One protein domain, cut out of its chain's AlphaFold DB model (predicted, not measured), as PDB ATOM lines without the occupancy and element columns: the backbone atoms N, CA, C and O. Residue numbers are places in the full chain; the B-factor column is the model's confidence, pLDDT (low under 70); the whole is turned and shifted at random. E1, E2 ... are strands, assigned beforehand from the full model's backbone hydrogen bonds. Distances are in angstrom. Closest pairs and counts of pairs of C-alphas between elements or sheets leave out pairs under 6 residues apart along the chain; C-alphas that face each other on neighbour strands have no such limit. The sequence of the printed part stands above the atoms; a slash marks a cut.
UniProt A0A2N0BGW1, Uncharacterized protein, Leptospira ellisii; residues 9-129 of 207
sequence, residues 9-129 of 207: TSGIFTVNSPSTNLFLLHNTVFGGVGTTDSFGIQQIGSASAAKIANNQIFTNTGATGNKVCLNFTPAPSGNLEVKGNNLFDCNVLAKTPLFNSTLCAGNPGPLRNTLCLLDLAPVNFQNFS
ATOM      1  N   THR A   9      22.801  48.717  -9.991       96.25
ATOM      2  CA  THR A   9      22.513  48.692 -11.429       96.25
ATOM      3  C   THR A   9      21.242  47.905 -11.722       96.25
ATOM      4  O   THR A   9      20.890  46.982 -10.983       96.25
ATOM      5  N   SER A  10      20.574  48.278 -12.811       96.62
ATOM      6  CA  SER A  10      19.411  47.566 -13.334       96.62
ATOM      7  C   SER A  10      19.505  47.488 -14.855       96.62
ATOM      8  O   SER A  10      19.871  48.482 -15.480       96.62
ATOM      9  N   GLY A  11      19.176  46.340 -15.449       96.25
ATOM     10  CA  GLY A  11      19.166  46.175 -16.907       96.25
ATOM     11  C   GLY A  11      17.990  46.912 -17.545       96.25
ATOM     12  O   GLY A  11      18.165  47.728 -18.445       96.25
ATOM     13  N   ILE A  12      16.788  46.683 -17.015       95.94
ATOM     14  CA  ILE A  12      15.582  47.454 -17.337       95.94
ATOM     15  C   ILE A  12      15.052  48.081 -16.052       95.94
ATOM     16  O   ILE A  12      14.916  47.406 -15.031       95.94
ATOM     17  N   PHE A  13      14.721  49.369 -16.110       94.38
ATOM     18  CA  PHE A  13      14.157  50.105 -14.986       94.38
ATOM     19  C   PHE A  13      12.884  50.839 -15.402       94.38
ATOM     20  O   PHE A  13      12.916  51.692 -16.288       94.38
ATOM     21  N   THR A  14      11.763  50.515 -14.761       92.00
ATOM     22  CA  THR A  14      10.481  51.194 -14.967       92.00
ATOM     23  C   THR A  14      10.063  51.924 -13.694       92.00
ATOM     24  O   THR A  14      10.178  51.400 -12.585       92.00
ATOM     25  N   VAL A  15       9.576  53.156 -13.846       93.12
ATOM     26  CA  VAL A  15       9.126  54.002 -12.731       93.12
ATOM     27  C   VAL A  15       7.743  54.538 -13.044       93.12
ATOM     28  O   VAL A  15       7.534  55.080 -14.125       93.12
ATOM     29  N   ASN A  16       6.810  54.392 -12.102       89.38
ATOM     30  CA  ASN A  16       5.438  54.902 -12.204       89.38
ATOM     31  C   ASN A  16       4.756  54.531 -13.535       89.38
ATOM     32  O   ASN A  16       4.098  55.357 -14.163       89.38
ATOM     33  N   SER A  17       4.942  53.283 -13.978       83.75
ATOM     34  CA  SER A  17       4.397  52.781 -15.241       83.75
ATOM     35  C   SER A  17       3.268  51.773 -14.989       83.75
ATOM     36  O   SER A  17       3.538  50.580 -14.838       83.75
ATOM     37  N   PRO A  18       1.993  52.207 -14.948       84.44
ATOM     38  CA  PRO A  18       0.843  51.308 -14.842       84.44
ATOM     39  C   PRO A  18       0.482  50.673 -16.201       84.44
ATOM     40  O   PRO A  18      -0.690  50.523 -16.537       84.44
ATOM     41  N   SER A  19       1.482  50.354 -17.031       83.12
ATOM     42  CA  SER A  19       1.254  49.844 -18.384       83.12
ATOM     43  C   SER A  19       0.549  48.486 -18.358       83.12
ATOM     44  O   SER A  19       0.904  47.592 -17.585       83.12
ATOM     45  N   THR A  20      -0.424  48.328 -19.256       83.31
ATOM     46  CA  THR A  20      -1.112  47.061 -19.546       83.31
ATOM     47  C   THR A  20      -0.585  46.361 -20.801       83.31
ATOM     48  O   THR A  20      -1.052  45.280 -21.149       83.31
ATOM     49  N   ASN A  21       0.382  46.978 -21.480       84.69
ATOM     50  CA  ASN A  21       0.840  46.634 -22.823       84.69
ATOM     51  C   ASN A  21       2.374  46.656 -22.954       84.69
ATOM     52  O   ASN A  21       2.898  46.920 -24.034       84.69
ATOM     53  N   LEU A  22       3.099  46.395 -21.865       90.50
ATOM     54  CA  LEU A  22       4.554  46.253 -21.886       90.50
ATOM     55  C   LEU A  22       4.928  44.799 -22.192       90.50
ATOM     56  O   LEU A  22       4.657  43.915 -21.383       90.50
ATOM     57  N   PHE A  23       5.580  44.561 -23.328       93.25
ATOM     58  CA  PHE A  23       6.030  43.235 -23.754       93.25
ATOM     59  C   PHE A  23       7.555  43.175 -23.762       93.25
ATOM     60  O   PHE A  23       8.209  43.986 -24.411       93.25
ATOM     61  N   LEU A  24       8.112  42.203 -23.046       93.88
ATOM     62  CA  LEU A  24       9.539  41.912 -22.983       93.88
ATOM     63  C   LEU A  24       9.721  40.469 -23.441       93.88
ATOM     64  O   LEU A  24       9.561  39.528 -22.661       93.88
ATOM     65  N   LEU A  25       9.970  40.302 -24.737       93.94
ATOM     66  CA  LEU A  25      10.017  39.005 -25.404       93.94
ATOM     67  C   LEU A  25      11.389  38.813 -26.037       93.94
ATOM     68  O   LEU A  25      11.833  39.704 -26.756       93.94
ATOM     69  N   HIS A  26      12.028  37.668 -25.794       92.88
ATOM     70  CA  HIS A  26      13.277  37.298 -26.463       92.88
ATOM     71  C   HIS A  26      14.382  38.362 -26.372       92.88
ATOM     72  O   HIS A  26      15.019  38.698 -27.359       92.88
ATOM     73  N   ASN A  27      14.624  38.918 -25.185       93.75
ATOM     74  CA  ASN A  27      15.714  39.871 -24.964       93.75
ATOM     75  C   ASN A  27      16.846  39.233 -24.179       93.75
ATOM     76  O   ASN A  27      16.630  38.292 -23.422       93.75
ATOM     77  N   THR A  28      18.029  39.825 -24.270       93.94
ATOM     78  CA  THR A  28      19.116  39.584 -23.323       93.94
ATOM     79  C   THR A  28      19.234  40.788 -22.399       93.94
ATOM     80  O   THR A  28      19.465  41.905 -22.855       93.94
ATOM     81  N   VAL A  29      19.053  40.576 -21.097       95.69
ATOM     82  CA  VAL A  29      19.005  41.632 -20.081       95.69
ATOM     83  C   VAL A  29      19.990  41.303 -18.967       95.69
ATOM     84  O   VAL A  29      19.731  40.472 -18.098       95.69
ATOM     85  N   PHE A  30      21.117  42.006 -18.971       95.56
ATOM     86  CA  PHE A  30      22.085  41.950 -17.886       95.56
ATOM     87  C   PHE A  30      21.819  43.068 -16.879       95.56
ATOM     88  O   PHE A  30      21.756  44.240 -17.248       95.56
ATOM     89  N   GLY A  31      21.739  42.721 -15.596       95.50
ATOM     90  CA  GLY A  31      21.503  43.683 -14.522       95.50
ATOM     91  C   GLY A  31      22.633  44.680 -14.260       95.50
ATOM     92  O   GLY A  31      22.472  45.564 -13.422       95.50
ATOM     93  N   GLY A  32      23.769  44.564 -14.953       93.44
ATOM     94  CA  GLY A  32      24.924  45.450 -14.817       93.44
ATOM     95  C   GLY A  32      25.852  45.076 -13.657       93.44
ATOM     96  O   GLY A  32      25.487  44.305 -12.770       93.44
ATOM     97  N   VAL A  33      27.062  45.646 -13.665       93.06
ATOM     98  CA  VAL A  33      28.174  45.332 -12.741       93.06
ATOM     99  C   VAL A  33      28.112  46.078 -11.397       93.06
ATOM    100  O   VAL A  33      29.146  46.418 -10.825       93.06
ATOM    101  N   GLY A  34      26.912  46.361 -10.884       91.62
ATOM    102  CA  GLY A  34      26.738  46.984  -9.572       91.62
ATOM    103  C   GLY A  34      27.458  46.201  -8.471       91.62
ATOM    104  O   GLY A  34      27.410  44.969  -8.446       91.62
ATOM    105  N   THR A  35      28.157  46.912  -7.583       93.38
ATOM    106  CA  THR A  35      28.947  46.286  -6.502       93.38
ATOM    107  C   THR A  35      28.086  45.762  -5.365       93.38
ATOM    108  O   THR A  35      28.401  44.721  -4.792       93.38
ATOM    109  N   THR A  36      26.990  46.456  -5.054       95.31
ATOM    110  CA  THR A  36      26.063  46.031  -4.003       95.31
ATOM    111  C   THR A  36      24.828  45.394  -4.600       95.31
ATOM    112  O   THR A  36      24.514  44.261  -4.264       95.31
ATOM    113  N   ASP A  37      24.151  46.068  -5.522       96.00
ATOM    114  CA  ASP A  37      22.909  45.552  -6.086       96.00
ATOM    115  C   ASP A  37      22.986  45.429  -7.612       96.00
ATOM    116  O   ASP A  37      23.469  46.331  -8.299       96.00
ATOM    117  N   SER A  38      22.426  44.345  -8.143       97.19
ATOM    118  CA  SER A  38      22.242  44.106  -9.571       97.19
ATOM    119  C   SER A  38      20.851  43.516  -9.805       97.19
ATOM    120  O   SER A  38      20.501  42.464  -9.259       97.19
ATOM    121  N   PHE A  39      20.041  44.217 -10.593       97.62
ATOM    122  CA  PHE A  39      18.674  43.824 -10.922       97.62
ATOM    123  C   PHE A  39      18.542  43.565 -12.419       97.62
ATOM    124  O   PHE A  39      18.911  44.418 -13.215       97.62
ATOM    125  N   GLY A  40      17.972  42.436 -12.831       97.50
ATOM    126  CA  GLY A  40      17.683  42.213 -14.251       97.50
ATOM    127  C   GLY A  40      16.658  43.235 -14.754       97.50
ATOM    128  O   GLY A  40      16.975  44.162 -15.499       97.50
ATOM    129  N   ILE A  41      15.432  43.108 -14.257       96.56
ATOM    130  CA  ILE A  41      14.331  44.047 -14.453       96.56
ATOM    131  C   ILE A  41      13.895  44.562 -13.088       96.56
ATOM    132  O   ILE A  41      13.633  43.787 -12.166       96.56
ATOM    133  N   GLN A  42      13.768  45.877 -12.967       95.69
ATOM    134  CA  GLN A  42      13.288  46.531 -11.769       95.69
ATOM    135  C   GLN A  42      12.122  47.471 -12.080       95.69
ATOM    136  O   GLN A  42      12.223  48.337 -12.942       95.69
ATOM    137  N   GLN A  43      11.048  47.349 -11.303       94.38
ATOM    138  CA  GLN A  43       9.885  48.228 -11.343       94.38
ATOM    139  C   GLN A  43       9.713  48.949 -10.007       94.38
ATOM    140  O   GLN A  43       9.672  48.301  -8.956       94.38
ATOM    141  N   ILE A  44       9.545  50.273 -10.054       93.25
ATOM    142  CA  ILE A  44       9.228  51.112  -8.893       93.25
ATOM    143  C   ILE A  44       7.940  51.925  -9.117       93.25
ATOM    144  O   ILE A  44       7.696  52.460 -10.196       93.25
ATOM    145  N   GLY A  45       7.132  52.079  -8.069       90.69
ATOM    146  CA  GLY A  45       6.081  53.096  -7.967       90.69
ATOM    147  C   GLY A  45       4.689  52.607  -8.358       90.69
ATOM    148  O   GLY A  45       3.807  52.554  -7.506       90.69
ATOM    149  N   SER A  46       4.486  52.189  -9.610       88.75
ATOM    150  CA  SER A  46       3.195  51.652 -10.075       88.75
ATOM    151  C   SER A  46       3.314  50.202 -10.525       88.75
ATOM    152  O   SER A  46       4.342  49.794 -11.064       88.75
ATOM    153  N   ALA A  47       2.251  49.430 -10.304       85.25
ATOM    154  CA  ALA A  47       2.166  48.046 -10.741       85.25
ATOM    155  C   ALA A  47       1.969  47.977 -12.265       85.25
ATOM    156  O   ALA A  47       0.935  48.420 -12.763       85.25
ATOM    157  N   SER A  48       2.926  47.403 -13.002       84.06
ATOM    158  CA  SER A  48       2.736  47.075 -14.421       84.06
ATOM    159  C   SER A  48       2.137  45.678 -14.594       84.06
ATOM    160  O   SER A  48       2.257  44.812 -13.720       84.06
ATOM    161  N   ALA A  49       1.500  45.457 -15.742       86.69
ATOM    162  CA  ALA A  49       1.075  44.148 -16.227       86.69
ATOM    163  C   ALA A  49       1.983  43.684 -17.375       86.69
ATOM    164  O   ALA A  49       1.516  43.393 -18.478       86.69
ATOM    165  N   ALA A  50       3.295  43.678 -17.122       91.94
ATOM    166  CA  ALA A  50       4.280  43.267 -18.112       91.94
ATOM    167  C   ALA A  50       4.035  41.827 -18.599       91.94
ATOM    168  O   ALA A  50       3.583  40.956 -17.856       91.94
ATOM    169  N   LYS A  51       4.362  41.584 -19.864       94.12
ATOM    170  CA  LYS A  51       4.333  40.276 -20.513       94.12
ATOM    171  C   LYS A  51       5.773  39.860 -20.765       94.12
ATOM    172  O   LYS A  51       6.432  40.444 -21.622       94.12
ATOM    173  N   ILE A  52       6.281  38.920 -19.976       94.62
ATOM    174  CA  ILE A  52       7.696  38.539 -19.972       94.62
ATOM    175  C   ILE A  52       7.815  37.105 -20.487       94.62
ATOM    176  O   ILE A  52       7.302  36.178 -19.855       94.62
ATOM    177  N   ALA A  53       8.478  36.913 -21.629       93.94
ATOM    178  CA  ALA A  53       8.693  35.574 -22.172       93.94
ATOM    179  C   ALA A  53      10.032  35.378 -22.893       93.94
ATOM    180  O   ALA A  53      10.486  36.245 -23.639       93.94
ATOM    181  N   ASN A  54      10.617  34.191 -22.714       93.00
ATOM    182  CA  ASN A  54      11.804  33.699 -23.424       93.00
ATOM    183  C   ASN A  54      13.028  34.632 -23.382       93.00
ATOM    184  O   ASN A  54      13.778  34.726 -24.352       93.00
ATOM    185  N   ASN A  55      13.227  35.371 -22.295       94.25
ATOM    186  CA  ASN A  55      14.365  36.277 -22.161       94.25
ATOM    187  C   ASN A  55      15.602  35.566 -21.578       94.25
ATOM    188  O   ASN A  55      15.528  34.481 -21.018       94.25
ATOM    189  N   GLN A  56      16.755  36.214 -21.661       94.44
ATOM    190  CA  GLN A  56      17.944  35.894 -20.886       94.44
ATOM    191  C   GLN A  56      18.161  37.001 -19.857       94.44
ATOM    192  O   GLN A  56      18.858  37.976 -20.135       94.44
ATOM    193  N   ILE A  57      17.527  36.891 -18.694       96.19
ATOM    194  CA  ILE A  57      17.608  37.880 -17.617       96.19
ATOM    195  C   ILE A  57      18.513  37.323 -16.525       96.19
ATOM    196  O   ILE A  57      18.240  36.255 -15.980       96.19
ATOM    197  N   PHE A  58      19.571  38.060 -16.203       96.00
ATOM    198  CA  PHE A  58      20.574  37.646 -15.224       96.00
ATOM    199  C   PHE A  58      21.248  38.848 -14.567       96.00
ATOM    200  O   PHE A  58      21.110  39.995 -15.003       96.00
ATOM    201  N   THR A  59      21.973  38.594 -13.480       96.06
ATOM    202  CA  THR A  59      22.567  39.640 -12.636       96.06
ATOM    203  C   THR A  59      24.064  39.451 -12.461       96.06
ATOM    204  O   THR A  59      24.621  38.405 -12.785       96.06
ATOM    205  N   ASN A  60      24.744  40.481 -11.954       94.75
ATOM    206  CA  ASN A  60      26.143  40.364 -11.568       94.75
ATOM    207  C   ASN A  60      26.267  39.428 -10.359       94.75
ATOM    208  O   ASN A  60      25.920  39.799  -9.236       94.75
ATOM    209  N   THR A  61      26.810  38.233 -10.578       90.44
ATOM    210  CA  THR A  61      27.028  37.231  -9.524       90.44
ATOM    211  C   THR A  61      27.979  37.730  -8.430       90.44
ATOM    212  O   THR A  61      27.840  37.319  -7.273       90.44
ATOM    213  N   GLY A  62      28.870  38.670  -8.769       92.06
ATOM    214  CA  GLY A  62      29.806  39.325  -7.855       92.06
ATOM    215  C   GLY A  62      29.213  40.437  -6.981       92.06
ATOM    216  O   GLY A  62      29.918  40.940  -6.111       92.06
ATOM    217  N   ALA A  63      27.947  40.828  -7.170       93.69
ATOM    218  CA  ALA A  63      27.298  41.800  -6.289       93.69
ATOM    219  C   ALA A  63      27.095  41.214  -4.873       93.69
ATOM    220  O   ALA A  63      26.739  40.037  -4.714       93.69
ATOM    221  N   THR A  64      27.321  42.027  -3.837       94.31
ATOM    222  CA  THR A  64      27.294  41.586  -2.426       94.31
ATOM    223  C   THR A  64      25.903  41.623  -1.787       94.31
ATOM    224  O   THR A  64      25.641  40.874  -0.850       94.31
ATOM    225  N   GLY A  65      25.012  42.472  -2.291       92.94
ATOM    226  CA  GLY A  65      23.638  42.668  -1.838       92.94
ATOM    227  C   GLY A  65      22.614  41.967  -2.736       92.94
ATOM    228  O   GLY A  65      22.641  40.746  -2.917       92.94
ATOM    229  N   ASN A  66      21.646  42.724  -3.260       93.56
ATOM    230  CA  ASN A  66      20.524  42.168  -4.014       93.56
ATOM    231  C   ASN A  66      20.962  41.718  -5.413       93.56
ATOM    232  O   ASN A  66      21.417  42.521  -6.223       93.56
ATOM    233  N   LYS A  67      20.728  40.438  -5.715       95.81
ATOM    234  CA  LYS A  67      20.920  39.811  -7.031       95.81
ATOM    235  C   LYS A  67      19.596  39.222  -7.490       95.81
ATOM    236  O   LYS A  67      19.303  38.058  -7.205       95.81
ATOM    237  N   VAL A  68      18.749  40.064  -8.077       96.62
ATOM    238  CA  VAL A  68      17.341  39.732  -8.336       96.62
ATOM    239  C   VAL A  68      17.022  39.892  -9.815       96.62
ATOM    240  O   VAL A  68      17.159  40.982 -10.367       96.62
ATOM    241  N   CYS A  69      16.552  38.826 -10.454       97.00
ATOM    242  CA  CYS A  69      16.222  38.863 -11.877       97.00
ATOM    243  C   CYS A  69      14.998  39.754 -12.143       97.00
ATOM    244  O   CYS A  69      15.080  40.657 -12.970       97.00
ATOM    245  N   LEU A  70      13.891  39.560 -11.416       96.56
ATOM    246  CA  LEU A  70      12.691  40.405 -11.502       96.56
ATOM    247  C   LEU A  70      12.377  41.038 -10.144       96.56
ATOM    248  O   LEU A  70      12.054  40.331  -9.196       96.56
ATOM    249  N   ASN A  71      12.439  42.360 -10.026       96.38
ATOM    250  CA  ASN A  71      12.142  43.059  -8.777       96.38
ATOM    251  C   ASN A  71      10.967  44.028  -8.939       96.38
ATOM    252  O   ASN A  71      11.083  45.047  -9.622       96.38
ATOM    253  N   PHE A  72       9.857  43.738  -8.265       95.50
ATOM    254  CA  PHE A  72       8.629  44.526  -8.310       95.50
ATOM    255  C   PHE A  72       8.417  45.272  -6.993       95.50
ATOM    256  O   PHE A  72       8.401  44.675  -5.915       95.50
ATOM    257  N   THR A  73       8.258  46.593  -7.045       94.25
ATOM    258  CA  THR A  73       7.886  47.410  -5.880       94.25
ATOM    259  C   THR A  73       6.988  48.569  -6.330       94.25
ATOM    260  O   THR A  73       7.505  49.604  -6.731       94.25
ATOM    261  N   PRO A  74       5.648  48.466  -6.299       92.62
ATOM    262  CA  PRO A  74       4.828  47.531  -5.525       92.62
ATOM    263  C   PRO A  74       4.720  46.141  -6.167       92.62
ATOM    264  O   PRO A  74       5.352  45.872  -7.188       92.62
ATOM    265  N   ALA A  75       3.920  45.256  -5.561       91.56
ATOM    266  CA  ALA A  75       3.549  43.985  -6.179       91.56
ATOM    267  C   ALA A  75       3.009  44.212  -7.611       91.56
ATOM    268  O   ALA A  75       2.374  45.241  -7.868       91.56
ATOM    269  N   PRO A  76       3.297  43.297  -8.550       89.06
ATOM    270  CA  PRO A  76       2.867  43.439  -9.934       89.06
ATOM    271  C   PRO A  76       1.340  43.373 -10.060       89.06
ATOM    272  O   PRO A  76       0.639  42.915  -9.158       89.06
ATOM    273  N   SER A  77       0.820  43.840 -11.195       88.94
ATOM    274  CA  SER A  77      -0.613  43.770 -11.482       88.94
ATOM    275  C   SER A  77      -1.075  42.314 -11.605       88.94
ATOM    276  O   SER A  77      -0.309  41.450 -12.030       88.94
ATOM    277  N   GLY A  78      -2.360  42.056 -11.337       87.56
ATOM    278  CA  GLY A  78      -2.985  40.750 -11.580       87.56
ATOM    279  C   GLY A  78      -2.943  40.299 -13.046       87.56
ATOM    280  O   GLY A  78      -3.198  39.141 -13.329       87.56
ATOM    281  N   ASN A  79      -2.576  41.179 -13.980       90.06
ATOM    282  CA  ASN A  79      -2.396  40.845 -15.394       90.06
ATOM    283  C   ASN A  79      -0.929  40.563 -15.783       90.06
ATOM    284  O   ASN A  79      -0.634  40.481 -16.979       90.06
ATOM    285  N   LEU A  80      -0.005  40.454 -14.820       93.06
ATOM    286  CA  LEU A  80       1.376  40.025 -15.069       93.06
ATOM    287  C   LEU A  80       1.394  38.634 -15.721       93.06
ATOM    288  O   LEU A  80       0.647  37.741 -15.319       93.06
ATOM    289  N   GLU A  81       2.287  38.439 -16.687       94.31
ATOM    290  CA  GLU A  81       2.592  37.120 -17.245       94.31
ATOM    291  C   GLU A  81       4.102  36.899 -17.276       94.31
ATOM    292  O   GLU A  81       4.853  37.782 -17.701       94.31
ATOM    293  N   VAL A  82       4.540  35.713 -16.857       94.19
ATOM    294  CA  VAL A  82       5.947  35.297 -16.906       94.19
ATOM    295  C   VAL A  82       6.010  33.846 -17.367       94.19
ATOM    296  O   VAL A  82       5.542  32.960 -16.663       94.19
ATOM    297  N   LYS A  83       6.550  33.566 -18.554       91.25
ATOM    298  CA  LYS A  83       6.529  32.208 -19.131       91.25
ATOM    299  C   LYS A  83       7.741  31.901 -20.002       91.25
ATOM    300  O   LYS A  83       8.378  32.810 -20.525       91.25
ATOM    301  N   GLY A  84       8.029  30.617 -20.191       88.75
ATOM    302  CA  GLY A  84       9.262  30.158 -20.827       88.75
ATOM    303  C   GLY A  84      10.464  30.311 -19.902       88.75
ATOM    304  O   GLY A  84      10.347  30.726 -18.746       88.75
ATOM    305  N   ASN A  85      11.650  29.986 -20.400       86.75
ATOM    306  CA  ASN A  85      12.868  30.231 -19.647       86.75
ATOM    307  C   ASN A  85      13.247  31.720 -19.731       86.75
ATOM    308  O   ASN A  85      13.388  32.271 -20.818       86.75
ATOM    309  N   ASN A  86      13.341  32.385 -18.579       90.75
ATOM    310  CA  ASN A  86      13.666  33.812 -18.509       90.75
ATOM    311  C   ASN A  86      14.861  34.106 -17.601       90.75
ATOM    312  O   ASN A  86      15.544  35.103 -17.812       90.75
ATOM    313  N   LEU A  87      15.041  33.317 -16.537       92.62
ATOM    314  CA  LEU A  87      15.721  33.762 -15.321       92.62
ATOM    315  C   LEU A  87      16.814  32.765 -14.935       92.62
ATOM    316  O   LEU A  87      16.524  31.609 -14.611       92.62
ATOM    317  N   PHE A  88      18.058  33.226 -14.909       91.31
ATOM    318  CA  PHE A  88      19.203  32.434 -14.465       91.31
ATOM    319  C   PHE A  88      20.248  33.321 -13.786       91.31
ATOM    320  O   PHE A  88      20.202  34.545 -13.883       91.31
ATOM    321  N   ASP A  89      21.176  32.694 -13.059       91.31
ATOM    322  CA  ASP A  89      22.294  33.355 -12.366       91.31
ATOM    323  C   ASP A  89      21.861  34.576 -11.525       91.31
ATOM    324  O   ASP A  89      22.494  35.636 -11.481       91.31
ATOM    325  N   CYS A  90      20.741  34.395 -10.826       92.94
ATOM    326  CA  CYS A  90      20.173  35.315  -9.851       92.94
ATOM    327  C   CYS A  90      20.003  34.589  -8.519       92.94
ATOM    328  O   CYS A  90      19.596  33.432  -8.489       92.94
ATOM    329  N   ASN A  91      20.257  35.280  -7.405       92.56
ATOM    330  CA  ASN A  91      20.011  34.715  -6.073       92.56
ATOM    331  C   ASN A  91      18.506  34.608  -5.781       92.56
ATOM    332  O   ASN A  91      18.048  33.728  -5.061       92.56
ATOM    333  N   VAL A  92      17.725  35.528  -6.352       94.38
ATOM    334  CA  VAL A  92      16.264  35.511  -6.295       94.38
ATOM    335  C   VAL A  92      15.725  35.666  -7.714       94.38
ATOM    336  O   VAL A  92      16.026  36.654  -8.389       94.38
ATOM    337  N   LEU A  93      14.919  34.705  -8.173       94.69
ATOM    338  CA  LEU A  93      14.358  34.733  -9.528       94.69
ATOM    339  C   LEU A  93      13.363  35.887  -9.683       94.69
ATOM    340  O   LEU A  93      13.476  36.698 -10.599       94.69
ATOM    341  N   ALA A  94      12.434  36.028  -8.742       95.38
ATOM    342  CA  ALA A  94      11.563  37.194  -8.693       95.38
ATOM    343  C   ALA A  94      11.284  37.635  -7.259       95.38
ATOM    344  O   ALA A  94      11.305  36.828  -6.338       95.38
ATOM    345  N   LYS A  95      11.017  38.921  -7.061       95.50
ATOM    346  CA  LYS A  95      10.759  39.518  -5.753       95.50
ATOM    347  C   LYS A  95       9.603  40.499  -5.834       95.50
ATOM    348  O   LYS A  95       9.539  41.325  -6.743       95.50
ATOM    349  N   THR A  96       8.726  40.430  -4.844       95.19
ATOM    350  CA  THR A  96       7.704  41.437  -4.544       95.19
ATOM    351  C   THR A  96       7.963  42.005  -3.141       95.19
ATOM    352  O   THR A  96       8.814  41.476  -2.418       95.19
ATOM    353  N   PRO A  97       7.232  43.041  -2.690       94.62
ATOM    354  CA  PRO A  97       7.338  43.499  -1.305       94.62
ATOM    355  C   PRO A  97       6.906  42.445  -0.274       94.62
ATOM    356  O   PRO A  97       7.262  42.565   0.893       94.62
ATOM    357  N   LEU A  98       6.131  41.436  -0.690       92.06
ATOM    358  CA  LEU A  98       5.552  40.425   0.196       92.06
ATOM    359  C   LEU A  98       6.399  39.152   0.276       92.06
ATOM    360  O   LEU A  98       6.470  38.530   1.331       92.06
ATOM    361  N   PHE A  99       7.014  38.735  -0.833       95.25
ATOM    362  CA  PHE A  99       7.776  37.491  -0.886       95.25
ATOM    363  C   PHE A  99       8.782  37.454  -2.039       95.25
ATOM    364  O   PHE A  99       8.642  38.142  -3.055       95.25
ATOM    365  N   ASN A 100       9.770  36.577  -1.876       96.19
ATOM    366  CA  ASN A 100      10.655  36.121  -2.939       96.19
ATOM    367  C   ASN A 100      10.052  34.886  -3.611       96.19
ATOM    368  O   ASN A 100       9.462  34.049  -2.925       96.19
ATOM    369  N   SER A 101      10.264  34.753  -4.915       94.62
ATOM    370  CA  SER A 101       9.809  33.627  -5.718       94.62
ATOM    371  C   SER A 101      10.962  32.773  -6.236       94.62
ATOM    372  O   SER A 101      12.025  33.282  -6.599       94.62
ATOM    373  N   THR A 102      10.708  31.470  -6.317       92.12
ATOM    374  CA  THR A 102      11.592  30.421  -6.829       92.12
ATOM    375  C   THR A 102      10.782  29.384  -7.621       92.12
ATOM    376  O   THR A 102       9.556  29.472  -7.693       92.12
ATOM    377  N   LEU A 103      11.459  28.396  -8.207       90.94
ATOM    378  CA  LEU A 103      10.836  27.184  -8.740       90.94
ATOM    379  C   LEU A 103      10.834  26.111  -7.647       90.94
ATOM    380  O   LEU A 103      11.871  25.758  -7.095       90.94
ATOM    381  N   CYS A 104       9.638  25.656  -7.287       83.06
ATOM    382  CA  CYS A 104       9.387  24.988  -6.012       83.06
ATOM    383  C   CYS A 104       9.576  23.466  -5.997       83.06
ATOM    384  O   CYS A 104       9.870  22.909  -4.947       83.06
ATOM    385  N   ALA A 105       9.435  22.805  -7.146       70.94
ATOM    386  CA  ALA A 105       9.941  21.462  -7.433       70.94
ATOM    387  C   ALA A 105       9.594  21.138  -8.893       70.94
ATOM    388  O   ALA A 105       8.420  21.143  -9.255       70.94
ATOM    389  N   GLY A 106      10.606  20.845  -9.712       73.69
ATOM    390  CA  GLY A 106      10.435  20.484 -11.121       73.69
ATOM    391  C   GLY A 106      10.441  21.680 -12.077       73.69
ATOM    392  O   GLY A 106       9.777  22.689 -11.846       73.69
ATOM    393  N   ASN A 107      11.199  21.527 -13.164       80.62
ATOM    394  CA  ASN A 107      11.211  22.432 -14.307       80.62
ATOM    395  C   ASN A 107      10.660  21.652 -15.518       80.62
ATOM    396  O   ASN A 107      11.144  20.541 -15.762       80.62
ATOM    397  N   PRO A 108       9.698  22.197 -16.280       87.38
ATOM    398  CA  PRO A 108       9.086  23.516 -16.108       87.38
ATOM    399  C   PRO A 108       8.087  23.586 -14.943       87.38
ATOM    400  O   PRO A 108       7.442  22.594 -14.610       87.38
ATOM    401  N   GLY A 109       7.915  24.778 -14.371       90.06
ATOM    402  CA  GLY A 109       6.900  25.039 -13.350       90.06
ATOM    403  C   GLY A 109       6.679  26.529 -13.073       90.06
ATOM    404  O   GLY A 109       7.325  27.377 -13.693       90.06
ATOM    405  N   PRO A 110       5.757  26.884 -12.162       92.12
ATOM    406  CA  PRO A 110       5.501  28.271 -11.809       92.12
ATOM    407  C   PRO A 110       6.484  28.865 -10.809       92.12
ATOM    408  O   PRO A 110       6.889  28.220  -9.841       92.12
ATOM    409  N   LEU A 111       6.807  30.148 -11.013       93.19
ATOM    410  CA  LEU A 111       7.485  30.974 -10.017       93.19
ATOM    411  C   LEU A 111       6.560  31.187  -8.820       93.19
ATOM    412  O   LEU A 111       5.580  31.929  -8.910       93.19
ATOM    413  N   ARG A 112       6.885  30.558  -7.698       94.00
ATOM    414  CA  ARG A 112       6.096  30.591  -6.466       94.00
ATOM    415  C   ARG A 112       6.890  31.156  -5.318       94.00
ATOM    416  O   ARG A 112       8.113  31.103  -5.347       94.00
ATOM    417  N   ASN A 113       6.205  31.652  -4.292       94.81
ATOM    418  CA  ASN A 113       6.858  32.010  -3.039       94.81
ATOM    419  C   ASN A 113       7.689  30.837  -2.479       94.81
ATOM    420  O   ASN A 113       7.481  29.683  -2.839       94.81
ATOM    421  N   THR A 114       8.615  31.112  -1.564       91.06
ATOM    422  CA  THR A 114       9.523  30.090  -1.001       91.06
ATOM    423  C   THR A 114       8.825  28.924  -0.292       91.06
ATOM    424  O   THR A 114       9.430  27.871  -0.131       91.06
ATOM    425  N   LEU A 115       7.567  29.100   0.129       93.00
ATOM    426  CA  LEU A 115       6.722  28.042   0.701       93.00
ATOM    427  C   LEU A 115       5.944  27.245  -0.355       93.00
ATOM    428  O   LEU A 115       5.277  26.274  -0.015       93.00
ATOM    429  N   CYS A 116       6.012  27.650  -1.621       92.56
ATOM    430  CA  CYS A 116       5.399  26.971  -2.759       92.56
ATOM    431  C   CYS A 116       3.869  26.996  -2.790       92.56
ATOM    432  O   CYS A 116       3.241  26.152  -3.434       92.56
ATOM    433  N   LEU A 117       3.280  27.996  -2.134       93.19
ATOM    434  CA  LEU A 117       1.838  28.145  -1.936       93.19
ATOM    435  C   LEU A 117       1.216  29.238  -2.802       93.19
ATOM    436  O   LEU A 117       0.033  29.163  -3.113       93.19
ATOM    437  N   LEU A 118       1.987  30.268  -3.156       93.31
ATOM    438  CA  LEU A 118       1.480  31.445  -3.858       93.31
ATOM    439  C   LEU A 118       2.260  31.669  -5.146       93.31
ATOM    440  O   LEU A 118       3.484  31.791  -5.108       93.31
ATOM    441  N   ASP A 119       1.548  31.750  -6.267       93.38
ATOM    442  CA  ASP A 119       2.128  32.078  -7.565       93.38
ATOM    443  C   ASP A 119       2.480  33.573  -7.654       93.38
ATOM    444  O   ASP A 119       1.780  34.436  -7.123       93.38
ATOM    445  N   LEU A 120       3.571  33.886  -8.358       93.31
ATOM    446  CA  LEU A 120       3.974  35.262  -8.663       93.31
ATOM    447  C   LEU A 120       2.973  35.967  -9.590       93.31
ATOM    448  O   LEU A 120       2.755  37.171  -9.466       93.31
ATOM    449  N   ALA A 121       2.435  35.225 -10.556       91.56
ATOM    450  CA  ALA A 121       1.600  35.729 -11.636       91.56
ATOM    451  C   ALA A 121       0.559  34.669 -12.035       91.56
ATOM    452  O   ALA A 121       0.854  33.477 -11.910       91.56
ATOM    453  N   PRO A 122      -0.621  35.054 -12.556       88.69
ATOM    454  CA  PRO A 122      -1.631  34.074 -12.967       88.69
ATOM    455  C   PRO A 122      -1.218  33.239 -14.181       88.69
ATOM    456  O   PRO A 122      -1.491  32.042 -14.234       88.69
ATOM    457  N   VAL A 123      -0.527  33.844 -15.152       89.44
ATOM    458  CA  VAL A 123       0.043  33.128 -16.305       89.44
ATOM    459  C   VAL A 123       1.532  32.927 -16.052       89.44
ATOM    460  O   VAL A 123       2.343  33.820 -16.300       89.44
ATOM    461  N   ASN A 124       1.866  31.766 -15.485       86.25
ATOM    462  CA  ASN A 124       3.195  31.506 -14.927       86.25
ATOM    463  C   ASN A 124       3.675  30.049 -15.052       86.25
ATOM    464  O   ASN A 124       4.654  29.669 -14.444       86.25
ATOM    465  N   PHE A 125       3.002  29.181 -15.800       77.25
ATOM    466  CA  PHE A 125       3.110  27.726 -15.603       77.25
ATOM    467  C   PHE A 125       4.321  27.030 -16.264       77.25
ATOM    468  O   PHE A 125       4.566  25.863 -15.973       77.25
ATOM    469  N   GLN A 126       5.089  27.712 -17.122       85.56
ATOM    470  CA  GLN A 126       6.158  27.108 -17.942       85.56
ATOM    471  C   GLN A 126       7.526  27.775 -17.755       85.56
ATOM    472  O   GLN A 126       8.197  28.099 -18.732       85.56
ATOM    473  N   ASN A 127       7.943  28.035 -16.518       89.50
ATOM    474  CA  ASN A 127       9.258  28.619 -16.275       89.50
ATOM    475  C   ASN A 127      10.304  27.535 -16.028       89.50
ATOM    476  O   ASN A 127      10.071  26.567 -15.305       89.50
ATOM    477  N   PHE A 128      11.477  27.736 -16.619       87.38
ATOM    478  CA  PHE A 128      12.690  26.993 -16.307       87.38
ATOM    479  C   PHE A 128      13.666  27.933 -15.598       87.38
ATOM    480  O   PHE A 128      13.545  29.155 -15.687       87.38
ATOM    481  N   SER A 129      14.626  27.360 -14.880       84.75
ATOM    482  CA  SER A 129      15.768  28.108 -14.366       84.75
ATOM    483  C   SER A 129      16.981  27.195 -14.375       84.75
ATOM    484  O   SER A 129      17.234  26.438 -13.438       84.75
TER     485      SER A 129
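This is residues 9 to 129 of the 207 residues of an uncharacterized protein of Leptospira ellisii (UniProt A0A2N0BGW1). With little regular structure, the chain winds in stacked turns as a three-sided solenoid: E1, E4, E7 and E9 make one wall, E2, E5 and E8 another, E3 and E6 the third, with E10 and E11 at one end. The 121 printed residues, under half in the named strands E1 to E11, are all strand in class. The largest sheet, E1 E4 E7 E9 E10 E11, is mixed. The whole is compact, radius of gyration of the C-alphas 12.8 A, spanning 33 by 32 by 28 A.

E1, residues 9 to 15, begins at C-alpha 9 (22.513, 48.692, -11.429). E4, 37 to 44, is 15.0 A long; E7, 67 to 73, 15.1 A. E9 is 92 to 95, E10 100 to 103; E11, 111 to 113, ends at C-alpha 113 (6.858, 32.010, -3.039). E2 is 23 to 25, E5 51 to 53, E8 81 to 83, E3 28 to 30, E6 56 to 58.

E4 is parallel to E1, N 12 and O 40 2.9 A apart, and bends by 99 degrees at residue 40. E9, E10 and E11 form a meander, each strand the antiparallel neighbour of the one before; N 101 and O 94 are 2.7 A apart, N 112 and O 102 2.9 A. E5 runs on into E6 at 98 degrees.

The farthest C-alphas, of Asn 16 and Gly 106, are 34.8 A apart. The printed part has no cut and no long link; no printed residue is under 70 in pLDDT.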